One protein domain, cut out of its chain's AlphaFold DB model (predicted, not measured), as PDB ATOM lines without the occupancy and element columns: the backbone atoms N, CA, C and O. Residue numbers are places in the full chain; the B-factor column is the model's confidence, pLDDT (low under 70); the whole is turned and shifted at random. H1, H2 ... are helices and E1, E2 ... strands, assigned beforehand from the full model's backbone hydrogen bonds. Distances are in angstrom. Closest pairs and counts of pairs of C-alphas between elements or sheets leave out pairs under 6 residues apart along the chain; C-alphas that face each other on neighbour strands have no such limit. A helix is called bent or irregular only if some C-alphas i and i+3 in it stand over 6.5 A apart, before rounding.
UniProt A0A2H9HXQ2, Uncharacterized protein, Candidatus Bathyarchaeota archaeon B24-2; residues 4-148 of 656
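What this domain is: This is residues 4 to 148 of the 656 residues of an uncharacterized protein of Candidatus Bathyarchaeota archaeon B24-2 (UniProt A0A2H9HXQ2). A long helix, H1, sticks out with residues 4 to 23 like a handle from a body made of one nine-stranded sheet that folds back on itself into two leaves face to face, a sandwich with E5 at the fold. The short last helix, H2, lies at the handle's end of this body. The printed part has 145 residues, in the order H1, E1 to E9, H2, of mixed class; the sheet's order is E8 E7 E2 E5 E4 E3 E6 E1 E9, all antiparallel. The whole is loose, with a radius of gyration of the C-alphas of 21.0 A and spans of 82 by 34 by 24 A, a rod whose length is made with the handle.

Where its parts are: H1, residues 4 to 27, begins at C-alpha 4 (-70.340, -31.377, -30.623) and is 33.8 A long; it has a kink of 31 degrees near residue 21 and is irregular, with C-alphas 22 and 25 7.7 A apart. E1, residues 31 to 39, begins at C-alpha 31 (-28.159, -32.602, -44.340) and is 27.1 A long. E2 is residues 46 to 52. E3, residues 64 to 72, 23.9 A, bends by 61 degrees at residue 67. E4 is residues 75 to 81. E5, residues 92 to 100, bends by 79 degrees at residue 97. E6, residues 105 to 113, is 26.2 A long. E7 is residues 125 to 128, E8 132 to 135 and E9 137 to 140. H2, residues 143 to 148, ends at C-alpha 148 (-38.012, -36.668, -41.411).

How they stand to each other: In this folded sheet, E8, E7 and E2 face E4, E3, E6, E1 and E9, with E5 as the hinge. E3, E4 and E5 form a meander, each strand the antiparallel neighbour of the one before. E2 to E5 and E3 to E6 are Greek keys, a meander of three strands plus one that closes first to fourth. N to O pairs within hydrogen-bond range include N 34 and O 110 of E1 and E6, 3.0 A; N 69 and O 109 of E3 and E6, 2.8 A; N 77 and O 70 of hairpin E3 and E4, 2.8 A; N 78 and O 96 of hairpin E4 and E5, 2.8 A; N 49 and O 95 of E2 and E5, 2.8 A; N 50 and O 128 of E2 and E7, 2.8 A; N 127 and O 133 of hairpin E7 and E8, 2.8 A; and N 35 and O 138 of E1 and E9, 2.9 A. Edge strand E8 runs on into the other edge strand, E9, at 29 degrees. H1 and H2 are close but not clearly touching, with closest C-alphas of Ile 24 and Thr 148 at 7.5 A; neither is on the sheet. H2 has every O i to N i+4 pair within range, H1 18 of 20.

The domain as a whole: The C-alphas of Ser 4 and Lys 44, the two farthest apart, are 81.6 A apart. The printed part has no cut; the links E2 to E3 and E6 to E7 are long. Mean pLDDT of the printed part is 85.6, with residues 25 to 29 and 143 under 70.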
ATOM      1  N   SER A   4     -70.782 -32.431 -29.699       72.00
ATOM      2  CA  SER A   4     -70.340 -31.377 -30.623       72.00
ATOM      3  C   SER A   4     -69.017 -30.703 -30.236       72.00
ATOM      4  O   SER A   4     -68.248 -30.328 -31.114       72.00
ATOM      5  N   ARG A   5     -68.708 -30.568 -28.937       71.88
ATOM      6  CA  ARG A   5     -67.430 -29.997 -28.471       71.88
ATOM      7  C   ARG A   5     -66.261 -30.953 -28.695       71.88
ATOM      8  O   ARG A   5     -65.181 -30.494 -29.040       71.88
ATOM      9  N   LEU A   6     -66.486 -32.254 -28.521       79.56
ATOM     10  CA  LEU A   6     -65.472 -33.275 -28.788       79.56
ATOM     11  C   LEU A   6     -65.149 -33.335 -30.288       79.56
ATOM     12  O   LEU A   6     -63.982 -33.280 -30.658       79.56
ATOM     13  N   ALA A   7     -66.178 -33.344 -31.144       79.38
ATOM     14  CA  ALA A   7     -66.007 -33.301 -32.598       79.38
ATOM     15  C   ALA A   7     -65.278 -32.026 -33.069       79.38
ATOM     16  O   ALA A   7     -64.403 -32.098 -33.927       79.38
ATOM     17  N   GLY A   8     -65.578 -30.868 -32.464       76.69
ATOM     18  CA  GLY A   8     -64.866 -29.618 -32.750       76.69
ATOM     19  C   GLY A   8     -63.386 -29.640 -32.343       76.69
ATOM     20  O   GLY A   8     -62.545 -29.156 -33.095       76.69
ATOM     21  N   LEU A   9     -63.051 -30.233 -31.191       83.19
ATOM     22  CA  LEU A   9     -61.658 -30.393 -30.750       83.19
ATOM     23  C   LEU A   9     -60.870 -31.336 -31.666       83.19
ATOM     24  O   LEU A   9     -59.732 -31.032 -32.008       83.19
ATOM     25  N   LEU A  10     -61.483 -32.440 -32.101       82.62
ATOM     26  CA  LEU A  10     -60.864 -33.379 -33.042       82.62
ATOM     27  C   LEU A  10     -60.578 -32.726 -34.399       82.62
ATOM     28  O   LEU A  10     -59.497 -32.919 -34.948       82.62
ATOM     29  N   ALA A  11     -61.501 -31.900 -34.905       83.19
ATOM     30  CA  ALA A  11     -61.284 -31.145 -36.138       83.19
ATOM     31  C   ALA A  11     -60.116 -30.150 -36.010       83.19
ATOM     32  O   ALA A  11     -59.272 -30.073 -36.901       83.19
ATOM     33  N   ALA A  12     -60.037 -29.422 -34.890       82.56
ATOM     34  CA  ALA A  12     -58.945 -28.482 -34.633       82.56
ATOM     35  C   ALA A  12     -57.586 -29.189 -34.504       82.56
ATOM     36  O   ALA A  12     -56.593 -28.719 -35.055       82.56
ATOM     37  N   LEU A  13     -57.550 -30.337 -33.821       87.50
ATOM     38  CA  LEU A  13     -56.344 -31.150 -33.676       87.50
ATOM     39  C   LEU A  13     -55.872 -31.693 -35.032       87.50
ATOM     40  O   LEU A  13     -54.699 -31.556 -35.368       87.50
ATOM     41  N   ALA A  14     -56.784 -32.245 -35.839       85.19
ATOM     42  CA  ALA A  14     -56.467 -32.745 -37.176       85.19
ATOM     43  C   ALA A  14     -55.900 -31.638 -38.080       85.19
ATOM     44  O   ALA A  14     -54.913 -31.858 -38.778       85.19
ATOM     45  N   LEU A  15     -56.475 -30.431 -38.017       85.19
ATOM     46  CA  LEU A  15     -55.990 -29.272 -38.767       85.19
ATOM     47  C   LEU A  15     -54.592 -28.828 -38.307       85.19
ATOM     48  O   LEU A  15     -53.745 -28.517 -39.138       85.19
ATOM     49  N   ALA A  16     -54.330 -28.824 -36.997       85.19
ATOM     50  CA  ALA A  16     -53.020 -28.467 -36.459       85.19
ATOM     51  C   ALA A  16     -51.928 -29.443 -36.929       85.19
ATOM     52  O   ALA A  16     -50.879 -29.014 -37.402       85.19
ATOM     53  N   VAL A  17     -52.195 -30.752 -36.871       83.88
ATOM     54  CA  VAL A  17     -51.255 -31.784 -37.342       83.88
ATOM     55  C   VAL A  17     -51.046 -31.695 -38.859       83.88
ATOM     56  O   VAL A  17     -49.922 -31.855 -39.335       83.88
ATOM     57  N   LEU A  18     -52.096 -31.373 -39.623       84.00
ATOM     58  CA  LEU A  18     -52.007 -31.155 -41.070       84.00
ATOM     59  C   LEU A  18     -51.034 -30.015 -41.412       84.00
ATOM     60  O   LEU A  18     -50.192 -30.173 -42.293       84.00
ATOM     61  N   ILE A  19     -51.134 -28.889 -40.697       83.25
ATOM     62  CA  ILE A  19     -50.255 -27.726 -40.884       83.25
ATOM     63  C   ILE A  19     -48.802 -28.110 -40.591       83.25
ATOM     64  O   ILE A  19     -47.931 -27.859 -41.417       83.25
ATOM     65  N   VAL A  20     -48.550 -28.787 -39.466       81.31
ATOM     66  CA  VAL A  20     -47.200 -29.246 -39.095       81.31
ATOM     67  C   VAL A  20     -46.615 -30.182 -40.158       81.31
ATOM     68  O   VAL A  20     -45.475 -29.999 -40.575       81.31
ATOM     69  N   THR A  21     -47.408 -31.137 -40.649       80.19
ATOM     70  CA  THR A  21     -46.980 -32.096 -41.683       80.19
ATOM     71  C   THR A  21     -46.612 -31.388 -42.991       80.19
ATOM     72  O   THR A  21     -45.640 -31.749 -43.648       80.19
ATOM     73  N   MET A  22     -47.363 -30.350 -43.371       77.94
ATOM     74  CA  MET A  22     -47.090 -29.579 -44.586       77.94
ATOM     75  C   MET A  22     -45.840 -28.703 -44.491       77.94
ATOM     76  O   MET A  22     -45.251 -28.408 -45.529       77.94
ATOM     77  N   SER A  23     -45.444 -28.299 -43.283       77.56
ATOM     78  CA  SER A  23     -44.314 -27.395 -43.042       77.56
ATOM     79  C   SER A  23     -42.994 -28.102 -42.720       77.56
ATOM     80  O   SER A  23     -41.992 -27.422 -42.529       77.56
ATOM     81  N   ILE A  24     -42.957 -29.438 -42.661       74.62
ATOM     82  CA  ILE A  24     -41.808 -30.191 -42.128       74.62
ATOM     83  C   ILE A  24     -40.496 -29.977 -42.913       74.62
ATOM     84  O   ILE A  24     -39.447 -29.817 -42.297       74.62
ATOM     85  N   GLU A  25     -40.571 -29.863 -44.244       64.44
ATOM     86  CA  GLU A  25     -39.446 -29.552 -45.155       64.44
ATOM     87  C   GLU A  25     -38.760 -28.216 -44.825       64.44
ATOM     88  O   GLU A  25     -37.548 -28.087 -44.953       64.44
ATOM     89  N   TYR A  26     -39.529 -27.220 -44.376       65.44
ATOM     90  CA  TYR A  26     -39.002 -25.897 -44.034       65.44
ATOM     91  C   TYR A  26     -38.380 -25.849 -42.637       65.44
ATOM     92  O   TYR A  26     -37.638 -24.921 -42.326       65.44
ATOM     93  N   ILE A  27     -38.720 -26.812 -41.778       65.94
ATOM     94  CA  ILE A  27     -38.333 -26.814 -40.366       65.94
ATOM     95  C   ILE A  27     -37.097 -27.700 -40.142       65.94
ATOM     96  O   ILE A  27     -36.289 -27.386 -39.269       65.94
ATOM     97  N   PHE A  28     -36.908 -28.765 -40.934       67.81
ATOM     98  CA  PHE A  28     -35.829 -29.741 -40.741       67.81
ATOM     99  C   PHE A  28     -35.041 -30.023 -42.040       67.81
ATOM    100  O   PHE A  28     -35.483 -30.842 -42.850       67.81
ATOM    101  N   PRO A  29     -33.867 -29.387 -42.255       63.97
ATOM    102  CA  PRO A  29     -33.017 -29.666 -43.415       63.97
ATOM    103  C   PRO A  29     -32.400 -31.077 -43.341       63.97
ATOM    104  O   PRO A  29     -31.930 -31.503 -42.288       63.97
ATOM    105  N   SER A  30     -32.391 -31.799 -44.468       73.31
ATOM    106  CA  SER A  30     -31.951 -33.207 -44.568       73.31
ATOM    107  C   SER A  30     -30.454 -33.338 -44.885       73.31
ATOM    108  O   SER A  30     -30.061 -34.038 -45.813       73.31
ATOM    109  N   THR A  31     -29.614 -32.635 -44.131       82.75
ATOM    110  CA  THR A  31     -28.159 -32.602 -44.340       82.75
ATOM    111  C   THR A  31     -27.445 -33.526 -43.354       82.75
ATOM    112  O   THR A  31     -27.737 -33.498 -42.157       82.75
ATOM    113  N   VAL A  32     -26.468 -34.301 -43.832       85.75
ATOM    114  CA  VAL A  32     -25.579 -35.136 -43.005       85.75
ATOM    115  C   VAL A  32     -24.113 -34.756 -43.206       85.75
ATOM    116  O   VAL A  32     -23.742 -34.110 -44.187       85.75
ATOM    117  N   GLN A  33     -23.277 -35.137 -42.243       89.94
ATOM    118  CA  GLN A  33     -21.833 -34.912 -42.279       89.94
ATOM    119  C   GLN A  33     -21.099 -36.230 -42.487       89.94
ATOM    120  O   GLN A  33     -21.541 -37.269 -42.002       89.94
ATOM    121  N   GLY A  34     -19.945 -36.184 -43.138       90.94
ATOM    122  CA  GLY A  34     -19.066 -37.341 -43.248       90.94
ATOM    123  C   GLY A  34     -17.595 -36.960 -43.256       90.94
ATOM    124  O   GLY A  34     -17.230 -35.781 -43.305       90.94
ATOM    125  N   THR A  35     -16.741 -37.971 -43.148       92.06
ATOM    126  CA  THR A  35     -15.289 -37.804 -43.136       92.06
ATOM    127  C   THR A  35     -14.580 -38.931 -43.863       92.06
ATOM    128  O   THR A  35     -15.041 -40.069 -43.846       92.06
ATOM    129  N   LEU A  36     -13.411 -38.623 -44.412       92.56
ATOM    130  CA  LEU A  36     -12.446 -39.608 -44.891       92.56
ATOM    131  C   LEU A  36     -11.026 -39.147 -44.542       92.56
ATOM    132  O   LEU A  36     -10.779 -37.959 -44.314       92.56
ATOM    133  N   THR A  37     -10.090 -40.086 -44.465       91.31
ATOM    134  CA  THR A  37      -8.683 -39.785 -44.171       91.31
ATOM    135  C   THR A  37      -7.805 -40.410 -45.237       91.31
ATOM    136  O   THR A  37      -7.855 -41.617 -45.450       91.31
ATOM    137  N   TYR A  38      -6.986 -39.588 -45.884       90.50
ATOM    138  CA  TYR A  38      -5.963 -40.041 -46.818       90.50
ATOM    139  C   TYR A  38      -4.601 -39.981 -46.130       90.50
ATOM    140  O   TYR A  38      -4.270 -38.956 -45.537       90.50
ATOM    141  N   THR A  39      -3.815 -41.055 -46.206       88.50
ATOM    142  CA  THR A  39      -2.445 -41.105 -45.668       88.50
ATOM    143  C   THR A  39      -1.479 -41.360 -46.806       88.50
ATOM    144  O   THR A  39      -1.650 -42.319 -47.557       88.50
ATOM    145  N   ARG A  40      -0.452 -40.521 -46.933       85.62
ATOM    146  CA  ARG A  40       0.566 -40.708 -47.963       85.62
ATOM    147  C   ARG A  40       1.493 -41.849 -47.557       85.62
ATOM    148  O   ARG A  40       2.068 -41.811 -46.479       85.62
ATOM    149  N   ILE A  41       1.663 -42.857 -48.408       81.81
ATOM    150  CA  ILE A  41       2.437 -44.063 -48.053       81.81
ATOM    151  C   ILE A  41       3.895 -43.966 -48.531       81.81
ATOM    152  O   ILE A  41       4.800 -44.428 -47.843       81.81
ATOM    153  N   SER A  42       4.155 -43.355 -49.693       79.06
ATOM    154  CA  SER A  42       5.509 -43.227 -50.261       79.06
ATOM    155  C   SER A  42       5.602 -42.103 -51.315       79.06
ATOM    156  O   SER A  42       4.596 -41.482 -51.653       79.06
ATOM    157  N   GLY A  43       6.805 -41.803 -51.819       79.94
ATOM    158  CA  GLY A  43       7.048 -40.813 -52.886       79.94
ATOM    159  C   GLY A  43       7.446 -39.409 -52.400       79.94
ATOM    160  O   GLY A  43       7.689 -39.202 -51.215       79.94
ATOM    161  N   LYS A  44       7.552 -38.445 -53.327       83.75
ATOM    162  CA  LYS A  44       7.930 -37.048 -53.018       83.75
ATOM    163  C   LYS A  44       6.786 -36.293 -52.321       83.75
ATOM    164  O   LYS A  44       5.635 -36.668 -52.511       83.75
ATOM    165  N   PRO A  45       7.064 -35.222 -51.564       87.31
ATOM    166  CA  PRO A  45       6.008 -34.437 -50.927       87.31
ATOM    167  C   PRO A  45       5.042 -33.854 -51.961       87.31
ATOM    168  O   PRO A  45       5.486 -33.311 -52.976       87.31
ATOM    169  N   VAL A  46       3.736 -33.945 -51.700       89.25
ATOM    170  CA  VAL A  46       2.689 -33.385 -52.575       89.25
ATOM    171  C   VAL A  46       1.998 -32.205 -51.918       89.25
ATOM    172  O   VAL A  46       1.752 -32.203 -50.715       89.25
ATOM    173  N   THR A  47       1.671 -31.201 -52.720       89.50
ATOM    174  CA  THR A  47       0.947 -29.997 -52.285       89.50
ATOM    175  C   THR A  47      -0.472 -29.938 -52.838       89.50
ATOM    176  O   THR A  47      -1.193 -28.988 -52.548       89.50
ATOM    177  N   GLU A  48      -0.877 -30.918 -53.650       92.19
ATOM    178  CA  GLU A  48      -2.191 -30.978 -54.285       92.19
ATOM    179  C   GLU A  48      -2.725 -32.416 -54.324       92.19
ATOM    180  O   GLU A  48      -1.958 -33.359 -54.514       92.19
ATOM    181  N   LEU A  49      -4.034 -32.568 -54.111       92.69
ATOM    182  CA  LEU A  49      -4.786 -33.820 -54.176       92.69
ATOM    183  C   LEU A  49      -6.083 -33.579 -54.956       92.69
ATOM    184  O   LEU A  49      -6.745 -32.563 -54.744       92.69
ATOM    185  N   THR A  50      -6.496 -34.528 -55.788       93.94
ATOM    186  CA  THR A  50      -7.833 -34.544 -56.399       93.94
ATOM    187  C   THR A  50      -8.655 -35.670 -55.795       93.94
ATOM    188  O   THR A  50      -8.198 -36.805 -55.720       93.94
ATOM    189  N   VAL A  51      -9.863 -35.363 -55.340       94.12
ATOM    190  CA  VAL A  51     -10.779 -36.309 -54.702       94.12
ATOM    191  C   VAL A  51     -11.997 -36.485 -55.597       94.12
ATOM    192  O   VAL A  51     -12.759 -35.539 -55.768       94.12
ATOM    193  N   HIS A  52     -12.176 -37.673 -56.161       93.12
ATOM    194  CA  HIS A  52     -13.308 -38.029 -57.014       93.12
ATOM    195  C   HIS A  52     -14.427 -38.673 -56.195       93.12
ATOM    196  O   HIS A  52     -14.182 -39.577 -55.388       93.12
ATOM    197  N   ILE A  53     -15.654 -38.206 -56.423       92.25
ATOM    198  CA  ILE A  53     -16.858 -38.740 -55.794       92.25
ATOM    199  C   ILE A  53     -17.409 -39.881 -56.666       92.25
ATOM    200  O   ILE A  53     -17.536 -39.711 -57.878       92.25
ATOM    201  N   PRO A  54     -17.745 -41.046 -56.082       91.19
ATOM    202  CA  PRO A  54     -18.367 -42.139 -56.819       91.19
ATOM    203  C   PRO A  54     -19.696 -41.723 -57.455       91.19
ATOM    204  O   PRO A  54     -20.563 -41.143 -56.793       91.19
ATOM    205  N   THR A  55     -19.874 -42.080 -58.724       89.19
ATOM    206  CA  THR A  55     -21.108 -41.855 -59.478       89.19
ATOM    207  C   THR A  55     -21.801 -43.177 -59.807       89.19
ATOM    208  O   THR A  55     -21.170 -44.230 -59.890       89.19
ATOM    209  N   SER A  56     -23.126 -43.143 -59.947       87.56
ATOM    210  CA  SER A  56     -23.923 -44.285 -60.405       87.56
ATOM    211  C   SER A  56     -23.757 -44.527 -61.911       87.56
ATOM    212  O   SER A  56     -23.207 -43.690 -62.625       87.56
ATOM    213  N   GLU A  57     -24.312 -45.629 -62.428       83.75
ATOM    214  CA  GLU A  57     -24.347 -45.917 -63.877       83.75
ATOM    215  C   GLU A  57     -25.019 -44.801 -64.704       83.75
ATOM    216  O   GLU A  57     -24.695 -44.607 -65.872       83.75
ATOM    217  N   GLU A  58     -25.922 -44.025 -64.091       84.50
ATOM    218  CA  GLU A  58     -26.586 -42.867 -64.708       84.50
ATOM    219  C   GLU A  58     -25.771 -41.561 -64.606       84.50
ATOM    220  O   GLU A  58     -26.256 -40.501 -65.004       84.50
ATOM    221  N   GLY A  59     -24.561 -41.598 -64.036       81.88
ATOM    222  CA  GLY A  59     -23.698 -40.427 -63.857       81.88
ATOM    223  C   GLY A  59     -24.134 -39.469 -62.741       81.88
ATOM    224  O   GLY A  59     -23.747 -38.303 -62.761       81.88
ATOM    225  N   LYS A  60     -24.952 -39.923 -61.780       88.56
ATOM    226  CA  LYS A  60     -25.345 -39.134 -60.595       88.56
ATOM    227  C   LYS A  60     -24.390 -39.398 -59.438       88.56
ATOM    228  O   LYS A  60     -23.999 -40.547 -59.235       88.56
ATOM    229  N   ASN A  61     -24.067 -38.379 -58.652       89.56
ATOM    230  CA  ASN A  61     -23.214 -38.521 -57.481       89.56
ATOM    231  C   ASN A  61     -23.916 -39.373 -56.418       89.56
ATOM    232  O   ASN A  61     -25.022 -39.066 -55.967       89.56
ATOM    233  N   ILE A  62     -23.252 -40.445 -55.981       89.19
ATOM    234  CA  ILE A  62     -23.736 -41.277 -54.871       89.19
ATOM    235  C   ILE A  62     -23.731 -40.447 -53.580       89.19
ATOM    236  O   ILE A  62     -24.666 -40.517 -52.784       89.19
ATOM    237  N   PHE A  63     -22.719 -39.587 -53.412       91.12
ATOM    238  CA  PHE A  63     -22.621 -38.629 -52.315       91.12
ATOM    239  C   PHE A  63     -22.922 -37.216 -52.821       91.12
ATOM    240  O   PHE A  63     -22.125 -36.614 -53.537       91.12
ATOM    241  N   LYS A  64     -24.049 -36.645 -52.397       90.75
ATOM    242  CA  LYS A  64     -24.513 -35.301 -52.791       90.75
ATOM    243  C   LYS A  64     -23.798 -34.186 -52.025       90.75
ATOM    244  O   LYS A  64     -24.400 -33.455 -51.236       90.75
ATOM    245  N   VAL A  65     -22.480 -34.118 -52.181       90.81
ATOM    246  CA  VAL A  65     -21.601 -33.240 -51.402       90.81
ATOM    247  C   VAL A  65     -21.656 -31.823 -51.945       90.81
ATOM    248  O   VAL A  65     -21.247 -31.560 -53.072       90.81
ATOM    249  N   PHE A  66     -22.091 -30.878 -51.116       90.19
ATOM    250  CA  PHE A  66     -22.106 -29.459 -51.482       90.19
ATOM    251  C   PHE A  66     -21.022 -28.644 -50.767       90.19
ATOM    252  O   PHE A  66     -20.810 -27.473 -51.089       90.19
ATOM    253  N   LYS A  67     -20.317 -29.236 -49.792       92.19
ATOM    254  CA  LYS A  67     -19.281 -28.545 -49.016       92.19
ATOM    255  C   LYS A  67     -18.240 -29.518 -48.481       92.19
ATOM    256  O   LYS A  67     -18.588 -30.525 -47.875       92.19
ATOM    257  N   LEU A  68     -16.965 -29.165 -48.639       94.19
ATOM    258  CA  LEU A  68     -15.825 -29.990 -48.239       94.19
ATOM    259  C   LEU A  68     -14.750 -29.129 -47.555       94.19
ATOM    260  O   LEU A  68     -14.530 -27.973 -47.914       94.19
ATOM    261  N   LYS A  69     -14.106 -29.682 -46.524       94.19
ATOM    262  CA  LYS A  69     -12.993 -29.087 -45.771       94.19
ATOM    263  C   LYS A  69     -11.882 -30.115 -45.617       94.19
ATOM    264  O   LYS A  69     -12.174 -31.280 -45.380       94.19
ATOM    265  N   ALA A  70     -10.627 -29.686 -45.689       92.88
ATOM    266  CA  ALA A  70      -9.479 -30.576 -45.562       92.88
ATOM    267  C   ALA A  70      -8.410 -29.975 -44.636       92.88
ATOM    268  O   ALA A  70      -8.104 -28.784 -44.723       92.88
ATOM    269  N   THR A  71      -7.848 -30.798 -43.748       93.25
ATOM    270  CA  THR A  71      -6.856 -30.376 -42.749       93.25
ATOM    271  C   THR A  71      -5.795 -31.454 -42.544       93.25
ATOM    272  O   THR A  71      -6.106 -32.637 -42.434       93.25
ATOM    273  N   SER A  72      -4.539 -31.030 -42.443       91.62
ATOM    274  CA  SER A  72      -3.376 -31.860 -42.103       91.62
ATOM    275  C   SER A  72      -2.734 -31.370 -40.802       91.62
ATOM    276  O   SER A  72      -3.069 -30.286 -40.318       91.62
ATOM    277  N   ALA A  73      -1.760 -32.109 -40.263       86.50
ATOM    278  CA  ALA A  73      -0.994 -31.670 -39.090       86.50
ATOM    279  C   ALA A  73      -0.293 -30.309 -39.300       86.50
ATOM    280  O   ALA A  73      -0.136 -29.540 -38.355       86.50
ATOM    281  N   LYS A  74       0.079 -29.990 -40.547       86.31
ATOM    282  CA  LYS A  74       0.749 -28.740 -40.941       86.31
ATOM    283  C   LYS A  74      -0.211 -27.580 -41.235       86.31
ATOM    284  O   LYS A  74       0.247 -26.469 -41.486       86.31
ATOM    285  N   GLY A  75      -1.528 -27.811 -41.212       87.62
ATOM    286  CA  GLY A  75      -2.538 -26.771 -41.416       87.62
ATOM    287  C   GLY A  75      -3.678 -27.160 -42.358       87.62
ATOM    288  O   GLY A  75      -3.767 -28.293 -42.847       87.62
ATOM    289  N   ALA A  76      -4.575 -26.198 -42.582       89.12
ATOM    290  CA  ALA A  76      -5.742 -26.329 -43.449       89.12
ATOM    291  C   ALA A  76      -5.361 -26.297 -44.937       89.12
ATOM    292  O   ALA A  76      -4.413 -25.623 -45.339       89.12
ATOM    293  N   TRP A  77      -6.134 -27.015 -45.743       93.81
ATOM    294  CA  TRP A  77      -5.996 -27.086 -47.193       93.81
ATOM    295  C   TRP A  77      -7.085 -26.244 -47.858       93.81
ATOM    296  O   TRP A  77      -8.225 -26.183 -47.390       93.81
ATOM    297  N   THR A  78      -6.735 -25.593 -48.963       92.44
ATOM    298  CA  THR A  78      -7.693 -24.876 -49.807       92.44
ATOM    299  C   THR A  78      -8.467 -25.884 -50.639       92.44
ATOM    300  O   THR A  78      -7.867 -26.767 -51.238       92.44
ATOM    301  N   VAL A  79      -9.788 -25.736 -50.696       93.56
ATOM    302  CA  VAL A  79     -10.696 -26.678 -51.358       93.56
ATOM    303  C   VAL A  79     -11.431 -25.970 -52.490       93.56
ATOM    304  O   VAL A  79     -12.063 -24.939 -52.254       93.56
ATOM    305  N   LYS A  80     -11.370 -26.515 -53.709       93.00
ATOM    306  CA  LYS A  80     -12.098 -26.002 -54.878       93.00
ATOM    307  C   LYS A  80     -12.938 -27.112 -55.521       93.00
ATOM    308  O   LYS A  80     -12.387 -28.174 -55.806       93.00
ATOM    309  N   PRO A  81     -14.243 -26.891 -55.759       93.00
ATOM    310  CA  PRO A  81     -15.070 -27.859 -56.469       93.00
ATOM    311  C   PRO A  81     -14.691 -27.911 -57.952       93.00
ATOM    312  O   PRO A  81     -14.352 -26.886 -58.551       93.00
ATOM    313  N   GLY A  82     -14.778 -29.101 -58.538       89.81
ATOM    314  CA  GLY A  82     -14.784 -29.301 -59.981       89.81
ATOM    315  C   GLY A  82     -16.109 -28.863 -60.632       89.81
ATOM    316  O   GLY A  82     -16.975 -28.277 -59.970       89.81
ATOM    317  N   PRO A  83     -16.288 -29.119 -61.939       86.38
ATOM    318  CA  PRO A  83     -17.569 -28.943 -62.613       86.38
ATOM    319  C   PRO A  83     -18.668 -29.781 -61.946       86.38
ATOM    320  O   PRO A  83     -18.415 -30.847 -61.385       86.38
ATOM    321  N   LYS A  84     -19.897 -29.264 -62.007       86.88
ATOM    322  CA  LYS A  84     -21.089 -29.953 -61.511       86.88
ATOM    323  C   LYS A  84     -21.490 -31.079 -62.469       86.88
ATOM    324  O   LYS A  84     -21.566 -30.832 -63.673       86.88
ATOM    325  N   GLY A  85     -21.783 -32.253 -61.920       77.12
ATOM    326  CA  GLY A  85     -22.351 -33.398 -62.620       77.12
ATOM    327  C   GLY A  85     -23.845 -33.246 -62.917       77.12
ATOM    328  O   GLY A  85     -24.435 -32.169 -62.780       77.12
ATOM    329  N   VAL A  86     -24.475 -34.355 -63.319       83.69
ATOM    330  CA  VAL A  86     -25.880 -34.419 -63.785       83.69
ATOM    331  C   VAL A  86     -26.892 -34.018 -62.704       83.69
ATOM    332  O   VAL A  86     -27.989 -33.559 -63.014       83.69
ATOM    333  N   ASP A  87     -26.535 -34.173 -61.434       84.31
ATOM    334  CA  ASP A  87     -27.366 -33.864 -60.270       84.31
ATOM    335  C   ASP A  87     -26.988 -32.547 -59.572       84.31
ATOM    336  O   ASP A  87     -27.397 -32.309 -58.438       84.31
ATOM    337  N   GLU A  88     -26.249 -31.675 -60.264       88.44
ATOM    338  CA  GLU A  88     -25.781 -30.360 -59.805       88.44
ATOM    339  C   GLU A  88     -24.729 -30.363 -58.672       88.44
ATOM    340  O   GLU A  88     -24.350 -29.280 -58.198       88.44
ATOM    341  N   TYR A  89     -24.207 -31.532 -58.282       90.75
ATOM    342  CA  TYR A  89     -23.107 -31.676 -57.316       90.75
ATOM    343  C   TYR A  89     -21.747 -31.816 -58.022       90.75
ATOM    344  O   TYR A  89     -21.705 -32.308 -59.145       90.75
ATOM    345  N   PRO A  90     -20.622 -31.356 -57.437       90.50
ATOM    346  CA  PRO A  90     -19.303 -31.495 -58.060       90.50
ATOM    347  C   PRO A  90     -18.814 -32.949 -58.069       90.50
ATOM    348  O   PRO A  90     -18.695 -33.545 -57.002       90.50
ATOM    349  N   ASP A  91     -18.438 -33.470 -59.241       89.88
ATOM    350  CA  ASP A  91     -17.977 -34.867 -59.394       89.88
ATOM    351  C   ASP A  91     -16.588 -35.110 -58.774       89.88
ATOM    352  O   ASP A  91     -16.193 -36.238 -58.474       89.88
ATOM    353  N   TYR A  92     -15.811 -34.043 -58.584       92.56
ATOM    354  CA  TYR A  92     -14.526 -34.094 -57.898       92.56
ATOM    355  C   TYR A  92     -14.186 -32.767 -57.218       92.56
ATOM    356  O   TYR A  92     -14.768 -31.718 -57.502       92.56
ATOM    357  N   TRP A  93     -13.203 -32.811 -56.322       95.06
ATOM    358  CA  TRP A  93     -12.708 -31.670 -55.558       95.06
ATOM    359  C   TRP A  93     -11.185 -31.619 -55.601       95.06
ATOM    360  O   TRP A  93     -10.523 -32.630 -55.385       95.06
ATOM    361  N   ILE A  94     -10.626 -30.435 -55.838       94.69
ATOM    362  CA  ILE A  94      -9.178 -30.196 -55.814       94.69
ATOM    363  C   ILE A  94      -8.814 -29.584 -54.461       94.69
ATOM    364  O   ILE A  94      -9.398 -28.577 -54.044       94.69
ATOM    365  N   LEU A  95      -7.852 -30.197 -53.775       94.50
ATOM    366  CA  LEU A  95      -7.332 -29.774 -52.480       94.50
ATOM    367  C   LEU A  95      -5.878 -29.336 -52.655       94.50
ATOM    368  O   LEU A  95      -5.054 -30.161 -53.030       94.50
ATOM    369  N   SER A  96      -5.536 -28.095 -52.310       92.19
ATOM    370  CA  SER A  96      -4.152 -27.594 -52.376       92.19
ATOM    371  C   SER A  96      -3.699 -27.059 -51.009       92.19
ATOM    372  O   SER A  96      -4.411 -26.267 -50.383       92.19
ATOM    373  N   GLY A  97      -2.526 -27.469 -50.521       90.75
ATOM    374  CA  GLY A  97      -2.062 -27.172 -49.161       90.75
ATOM    375  C   GLY A  97      -0.555 -27.365 -48.931       90.75
ATOM    376  O   GLY A  97       0.212 -27.469 -49.890       90.75
ATOM    377  N   PRO A  98      -0.105 -27.361 -47.658       87.50
ATOM    378  CA  PRO A  98       1.301 -27.571 -47.295       87.50
ATOM    379  C   PRO A  98       1.845 -28.927 -47.787       87.50
ATOM    380  O   PRO A  98       1.062 -29.872 -47.875       87.50
ATOM    381  N   PRO A  99       3.166 -29.067 -48.040       88.69
ATOM    382  CA  PRO A  99       3.754 -30.329 -48.494       88.69
ATOM    383  C   PRO A  99       3.455 -31.491 -47.537       88.69
ATOM    384  O   PRO A  99       3.854 -31.454 -46.366       88.69
ATOM    385  N   LEU A 100       2.758 -32.506 -48.055       89.69
ATOM    386  CA  LEU A 100       2.393 -33.736 -47.360       89.69
ATOM    387  C   LEU A 100       3.478 -34.794 -47.572       89.69
ATOM    388  O   LEU A 100       3.659 -35.283 -48.688       89.69
ATOM    389  N   GLU A 101       4.195 -35.134 -46.507       88.81
ATOM    390  CA  GLU A 101       5.287 -36.114 -46.519       88.81
ATOM    391  C   GLU A 101       4.754 -37.559 -46.432       88.81
ATOM    392  O   GLU A 101       3.642 -37.781 -45.942       88.81
ATOM    393  N   PRO A 102       5.523 -38.578 -46.863       88.00
ATOM    394  CA  PRO A 102       5.205 -39.974 -46.562       88.00
ATOM    395  C   PRO A 102       5.014 -40.208 -45.055       88.00
ATOM    396  O   PRO A 102       5.835 -39.795 -44.239       88.00
ATOM    397  N   GLY A 103       3.929 -40.882 -44.686       83.69
ATOM    398  CA  GLY A 103       3.489 -41.111 -43.309       83.69
ATOM    399  C   GLY A 103       2.526 -40.051 -42.762       83.69
ATOM    400  O   GLY A 103       1.910 -40.290 -41.726       83.69
ATOM    401  N   GLU A 104       2.349 -38.907 -43.436       89.50
ATOM    402  CA  GLU A 104       1.399 -37.870 -43.022       89.50
ATOM    403  C   GLU A 104       0.004 -38.080 -43.630       89.50
ATOM    404  O   GLU A 104      -0.153 -38.596 -44.743       89.50
ATOM    405  N   SER A 105      -1.024 -37.628 -42.903       90.94
ATOM    406  CA  SER A 105      -2.423 -37.763 -43.309       90.94
ATOM    407  C   SER A 105      -3.127 -36.417 -43.476       90.94
ATOM    408  O   SER A 105      -2.887 -35.461 -42.731       90.94
ATOM    409  N   VAL A 106      -4.070 -36.375 -44.416       91.81
ATOM    410  CA  VAL A 106      -5.058 -35.306 -44.572       91.81
ATOM    411  C   VAL A 106      -6.417 -35.860 -44.171       91.81
ATOM    412  O   VAL A 106      -6.894 -36.846 -44.738       91.81
ATOM    413  N   LYS A 107      -7.055 -35.214 -43.196       93.12
ATOM    414  CA  LYS A 107      -8.442 -35.483 -42.828       93.12
ATOM    415  C   LYS A 107      -9.352 -34.566 -43.630       93.12
ATOM    416  O   LYS A 107      -9.200 -33.345 -43.585       93.12
ATOM    417  N   ILE A 108     -10.310 -35.157 -44.325       94.69
ATOM    418  CA  ILE A 108     -11.315 -34.454 -45.113       94.69
ATOM    419  C   ILE A 108     -12.672 -34.646 -44.434       94.69
ATOM    420  O   ILE A 108     -13.042 -35.761 -44.073       94.69
ATOM    421  N   SER A 109     -13.408 -33.555 -44.257       93.75
ATOM    422  CA  SER A 109     -14.773 -33.532 -43.732       93.75
ATOM    423  C   SER A 109     -15.704 -32.899 -44.757       93.75
ATOM    424  O   SER A 109     -15.342 -31.894 -45.370       93.75
ATOM    425  N   PHE A 110     -16.917 -33.421 -44.908       93.56
ATOM    426  CA  PHE A 110     -17.892 -32.919 -45.874       93.56
ATOM    427  C   PHE A 110     -19.309 -32.823 -45.296       93.56
ATOM    428  O   PHE A 110     -19.643 -33.495 -44.321       93.56
ATOM    429  N   GLU A 111     -20.127 -31.963 -45.904       91.62
ATOM    430  CA  GLU A 111     -21.580 -31.879 -45.708       91.62
ATOM    431  C   GLU A 111     -22.272 -32.254 -47.026       91.62
ATOM    432  O   GLU A 111     -21.842 -31.831 -48.108       91.62
ATOM    433  N   MET A 112     -23.329 -33.059 -46.930       90.38
ATOM    434  CA  MET A 112     -24.081 -33.563 -48.078       90.38
ATOM    435  C   MET A 112     -25.579 -33.658 -47.798       90.38
ATOM    436  O   MET A 112     -26.000 -33.778 -46.644       90.38
ATOM    437  N   ASP A 113     -26.369 -33.671 -48.866       86.94
ATOM    438  CA  ASP A 113     -27.794 -33.981 -48.784       86.94
ATOM    439  C   ASP A 113     -28.006 -35.489 -48.627       86.94
ATOM    440  O   ASP A 113     -27.534 -36.297 -49.430       86.94
ATOM    441  N   TYR A 114     -28.721 -35.879 -47.570       84.00
ATOM    442  CA  TYR A 114     -28.947 -37.278 -47.236       84.00
ATOM    443  C   TYR A 114     -29.843 -37.958 -48.270       84.00
ATOM    444  O   TYR A 114     -30.976 -37.538 -48.514       84.00
ATOM    445  N   THR A 115     -29.348 -39.053 -48.842       80.38
ATOM    446  CA  THR A 115     -30.150 -39.981 -49.644       80.38
ATOM    447  C   THR A 115     -30.361 -41.262 -48.839       80.38
ATOM    448  O   THR A 115     -29.401 -41.862 -48.360       80.38
ATOM    449  N   ARG A 116     -31.625 -41.644 -48.649       72.81
ATOM    450  CA  ARG A 116     -32.017 -42.835 -47.887       72.81
ATOM    451  C   ARG A 116     -31.643 -44.113 -48.649       72.81
ATOM    452  O   ARG A 116     -31.637 -44.106 -49.877       72.81
ATOM    453  N   ASP A 117     -31.375 -45.185 -47.905       73.62
ATOM    454  CA  ASP A 117     -31.135 -46.550 -48.405       73.62
ATOM    455  C   ASP A 117     -29.882 -46.693 -49.299       73.62
ATOM    456  O   ASP A 117     -29.721 -47.685 -50.008       73.62
ATOM    457  N   VAL A 118     -28.972 -45.716 -49.240       79.62
ATOM    458  CA  VAL A 118     -27.635 -45.804 -49.836       79.62
ATOM    459  C   VAL A 118     -26.669 -46.307 -48.772       79.62
ATOM    460  O   VAL A 118     -26.449 -45.639 -47.764       79.62
ATOM    461  N   ASP A 119     -26.066 -47.468 -49.011       83.50
ATOM    462  CA  ASP A 119     -24.934 -47.933 -48.212       83.50
ATOM    463  C   ASP A 119     -23.672 -47.170 -48.631       83.50
ATOM    464  O   ASP A 119     -22.953 -47.566 -49.548       83.50
ATOM    465  N   TYR A 120     -23.437 -46.021 -48.000       86.25
ATOM    466  CA  TYR A 120     -22.301 -45.158 -48.322       86.25
ATOM    467  C   TYR A 120     -20.947 -45.840 -48.089       86.25
ATOM    468  O   TYR A 120     -19.982 -45.522 -48.781       86.25
ATOM    469  N   GLU A 121     -20.852 -46.788 -47.155       84.00
ATOM    470  CA  GLU A 121     -19.590 -47.478 -46.862       84.00
ATOM    471  C   GLU A 121     -19.172 -48.423 -48.001       84.00
ATOM    472  O   GLU A 121     -17.980 -48.687 -48.175       84.00
ATOM    473  N   ALA A 122     -20.120 -48.856 -48.841       87.69
ATOM    474  CA  ALA A 122     -19.855 -49.668 -50.029       87.69
ATOM    475  C   ALA A 122     -19.148 -48.901 -51.166       87.69
ATOM    476  O   ALA A 122     -18.651 -49.524 -52.106       87.69
ATOM    477  N   TYR A 123     -19.077 -47.566 -51.092       90.69
ATOM    478  CA  TYR A 123     -18.555 -46.707 -52.159       90.69
ATOM    479  C   TYR A 123     -17.375 -45.847 -51.663       90.69
ATOM    480  O   TYR A 123     -17.551 -44.660 -51.368       90.69
ATOM    481  N   PRO A 124     -16.153 -46.412 -51.564       90.44
ATOM    482  CA  PRO A 124     -14.969 -45.644 -51.191       90.44
ATOM    483  C   PRO A 124     -14.659 -44.574 -52.243       90.44
ATOM    484  O   PRO A 124     -14.913 -44.754 -53.433       90.44
ATOM    485  N   TRP A 125     -14.088 -43.453 -51.806       93.56
ATOM    486  CA  TRP A 125     -13.736 -42.356 -52.706       93.56
ATOM    487  C   TRP A 125     -12.346 -42.557 -53.292       93.56
ATOM    488  O   TRP A 125     -11.449 -43.085 -52.631       93.56
ATOM    489  N   THR A 126     -12.145 -42.074 -54.512       92.88
ATOM    490  CA  THR A 126     -10.842 -42.118 -55.175       92.88
ATOM    491  C   THR A 126     -10.077 -40.827 -54.900       92.88
ATOM    492  O   THR A 126     -10.574 -39.733 -55.155       92.88
ATOM    493  N   VAL A 127      -8.849 -40.941 -54.396       91.19
ATOM    494  CA  VAL A 127      -7.939 -39.822 -54.132       91.19
ATOM    495  C   VAL A 127      -6.700 -39.962 -55.014       91.19
ATOM    496  O   VAL A 127      -6.015 -40.982 -54.979       91.19
ATOM    497  N   VAL A 128      -6.405 -38.926 -55.795       90.62
ATOM    498  CA  VAL A 128      -5.280 -38.854 -56.732       90.62
ATOM    499  C   VAL A 128      -4.294 -37.800 -56.243       90.62
ATOM    500  O   VAL A 128      -4.633 -36.621 -56.149       90.62
ATOM    501  N   ALA A 129      -3.072 -38.227 -55.930       83.56
ATOM    502  CA  ALA A 129      -1.956 -37.345 -55.581       83.56
ATOM    503  C   ALA A 129      -0.895 -37.385 -56.693       83.56
ATOM    504  O   ALA A 129      -0.680 -36.427 -57.427       83.56
ATOM    505  N   ASP A 130      -0.280 -38.557 -56.829       78.94
ATOM    506  CA  ASP A 130       0.683 -38.983 -57.845       78.94
ATOM    507  C   ASP A 130       0.351 -40.394 -58.354       78.94
ATOM    508  O   ASP A 130       0.537 -40.699 -59.530       78.94
ATOM    509  N   ILE A 131      -0.206 -41.224 -57.468       79.19
ATOM    510  CA  ILE A 131      -0.915 -42.464 -57.785       79.19
ATOM    511  C   ILE A 131      -2.377 -42.353 -57.344       79.19
ATOM    512  O   ILE A 131      -2.719 -41.564 -56.459       79.19
ATOM    513  N   GLU A 132      -3.233 -43.162 -57.957       87.44
ATOM    514  CA  GLU A 132      -4.629 -43.313 -57.562       87.44
ATOM    515  C   GLU A 132      -4.734 -44.235 -56.337       87.44
ATOM    516  O   GLU A 132      -4.086 -45.282 -56.268       87.44
ATOM    517  N   THR A 133      -5.505 -43.841 -55.325       87.12
ATOM    518  CA  THR A 133      -5.742 -44.644 -54.116       87.12
ATOM    519  C   THR A 133      -7.191 -44.510 -53.675       87.12
ATOM    520  O   THR A 133      -7.759 -43.423 -53.723       87.12
ATOM    521  N   THR A 134      -7.791 -45.599 -53.202       89.25
ATOM    522  CA  THR A 134      -9.141 -45.580 -52.638       89.25
ATOM    523  C   THR A 134      -9.101 -45.312 -51.135       89.25
ATOM    524  O   THR A 134      -8.279 -45.869 -50.405       89.25
ATOM    525  N   ALA A 135      -9.985 -44.437 -50.660       87.00
ATOM    526  CA  ALA A 135     -10.118 -44.070 -49.258       87.00
ATOM    527  C   ALA A 135     -11.537 -44.398 -48.760       87.00
ATOM    528  O   ALA A 135     -12.515 -43.948 -49.369       87.00
ATOM    529  N   PRO A 136     -11.680 -45.163 -47.661       88.81
ATOM    530  CA  PRO A 136     -12.986 -45.439 -47.081       88.81
ATOM    531  C   PRO A 136     -13.598 -44.156 -46.515       88.81
ATOM    532  O   PRO A 136     -12.894 -43.276 -46.006       88.81
ATOM    533  N   VAL A 137     -14.923 -44.070 -46.595       89.75
ATOM    534  CA  VAL A 137     -15.693 -42.902 -46.176       89.75
ATOM    535  C   VAL A 137     -16.657 -43.296 -45.072       89.75
ATOM    536  O   VAL A 137     -17.329 -44.314 -45.163       89.75
ATOM    537  N   THR A 138     -16.742 -42.466 -44.037       88.44
ATOM    538  CA  THR A 138     -17.716 -42.625 -42.954       88.44
ATOM    539  C   THR A 138     -18.731 -41.496 -43.024       88.44
ATOM    540  O   THR A 138     -18.350 -40.322 -42.991       88.44
ATOM    541  N   VAL A 139     -20.019 -41.837 -43.087       87.88
ATOM    542  CA  VAL A 139     -21.134 -40.881 -43.028       87.88
ATOM    543  C   VAL A 139     -21.810 -40.994 -41.665       87.88
ATOM    544  O   VAL A 139     -22.171 -42.079 -41.222       87.88
ATOM    545  N   TYR A 140     -21.978 -39.865 -40.984       85.00
ATOM    546  CA  TYR A 140     -22.636 -39.805 -39.685       85.00
ATOM    547  C   TYR A 140     -24.128 -39.541 -39.876       85.00
ATOM    548  O   TYR A 140     -24.565 -38.395 -40.028       85.00
ATOM    549  N   GLU A 141     -24.918 -40.611 -39.869       73.12
ATOM    550  CA  GLU A 141     -26.372 -40.511 -39.924       73.12
ATOM    551  C   GLU A 141     -26.959 -40.018 -38.593       73.12
ATOM    552  O   GLU A 141     -26.539 -40.417 -37.505       73.12
ATOM    553  N   ASN A 142     -27.980 -39.162 -38.673       73.50
ATOM    554  CA  ASN A 142     -28.754 -38.719 -37.518       73.50
ATOM    555  C   ASN A 142     -30.172 -39.303 -37.592       73.50
ATOM    556  O   ASN A 142     -30.868 -39.125 -38.594       73.50
ATOM    557  N   VAL A 143     -30.632 -39.931 -36.504       68.19
ATOM    558  CA  VAL A 143     -31.984 -40.507 -36.361       68.19
ATOM    559  C   VAL A 143     -33.085 -39.509 -36.746       68.19
ATOM    560  O   VAL A 143     -34.083 -39.894 -37.351       68.19
ATOM    561  N   PHE A 144     -32.895 -38.216 -36.460       70.06
ATOM    562  CA  PHE A 144     -33.855 -37.173 -36.829       70.06
ATOM    563  C   PHE A 144     -34.007 -36.999 -38.346       70.06
ATOM    564  O   PHE A 144     -35.124 -36.787 -38.806       70.06
ATOM    565  N   VAL A 145     -32.923 -37.136 -39.117       73.94
ATOM    566  CA  VAL A 145     -32.931 -36.995 -40.585       73.94
ATOM    567  C   VAL A 145     -33.600 -38.204 -41.251       73.94
ATOM    568  O   VAL A 145     -34.361 -38.057 -42.205       73.94
ATOM    569  N   SER A 146     -33.399 -39.405 -40.705       70.31
ATOM    570  CA  SER A 146     -34.091 -40.615 -41.176       70.31
ATOM    571  C   SER A 146     -35.602 -40.580 -40.872       70.31
ATOM    572  O   SER A 146     -36.437 -40.926 -41.717       70.31
ATOM    573  N   ALA A 147     -35.987 -40.065 -39.697       71.62
ATOM    574  CA  ALA A 147     -37.390 -39.874 -39.330       71.62
ATOM    575  C   ALA A 147     -38.100 -38.818 -40.201       71.62
ATOM    576  O   ALA A 147     -39.243 -39.029 -40.612       71.62
ATOM    577  N   THR A 148     -37.444 -37.694 -40.517       73.88
ATOM    578  CA  THR A 148     -38.012 -36.668 -41.411       73.88
ATOM    579  C   THR A 148     -38.139 -37.182 -42.841       73.88
ATOM    580  O   THR A 148     -39.195 -36.997 -43.443       73.88
TER     581      THR A 148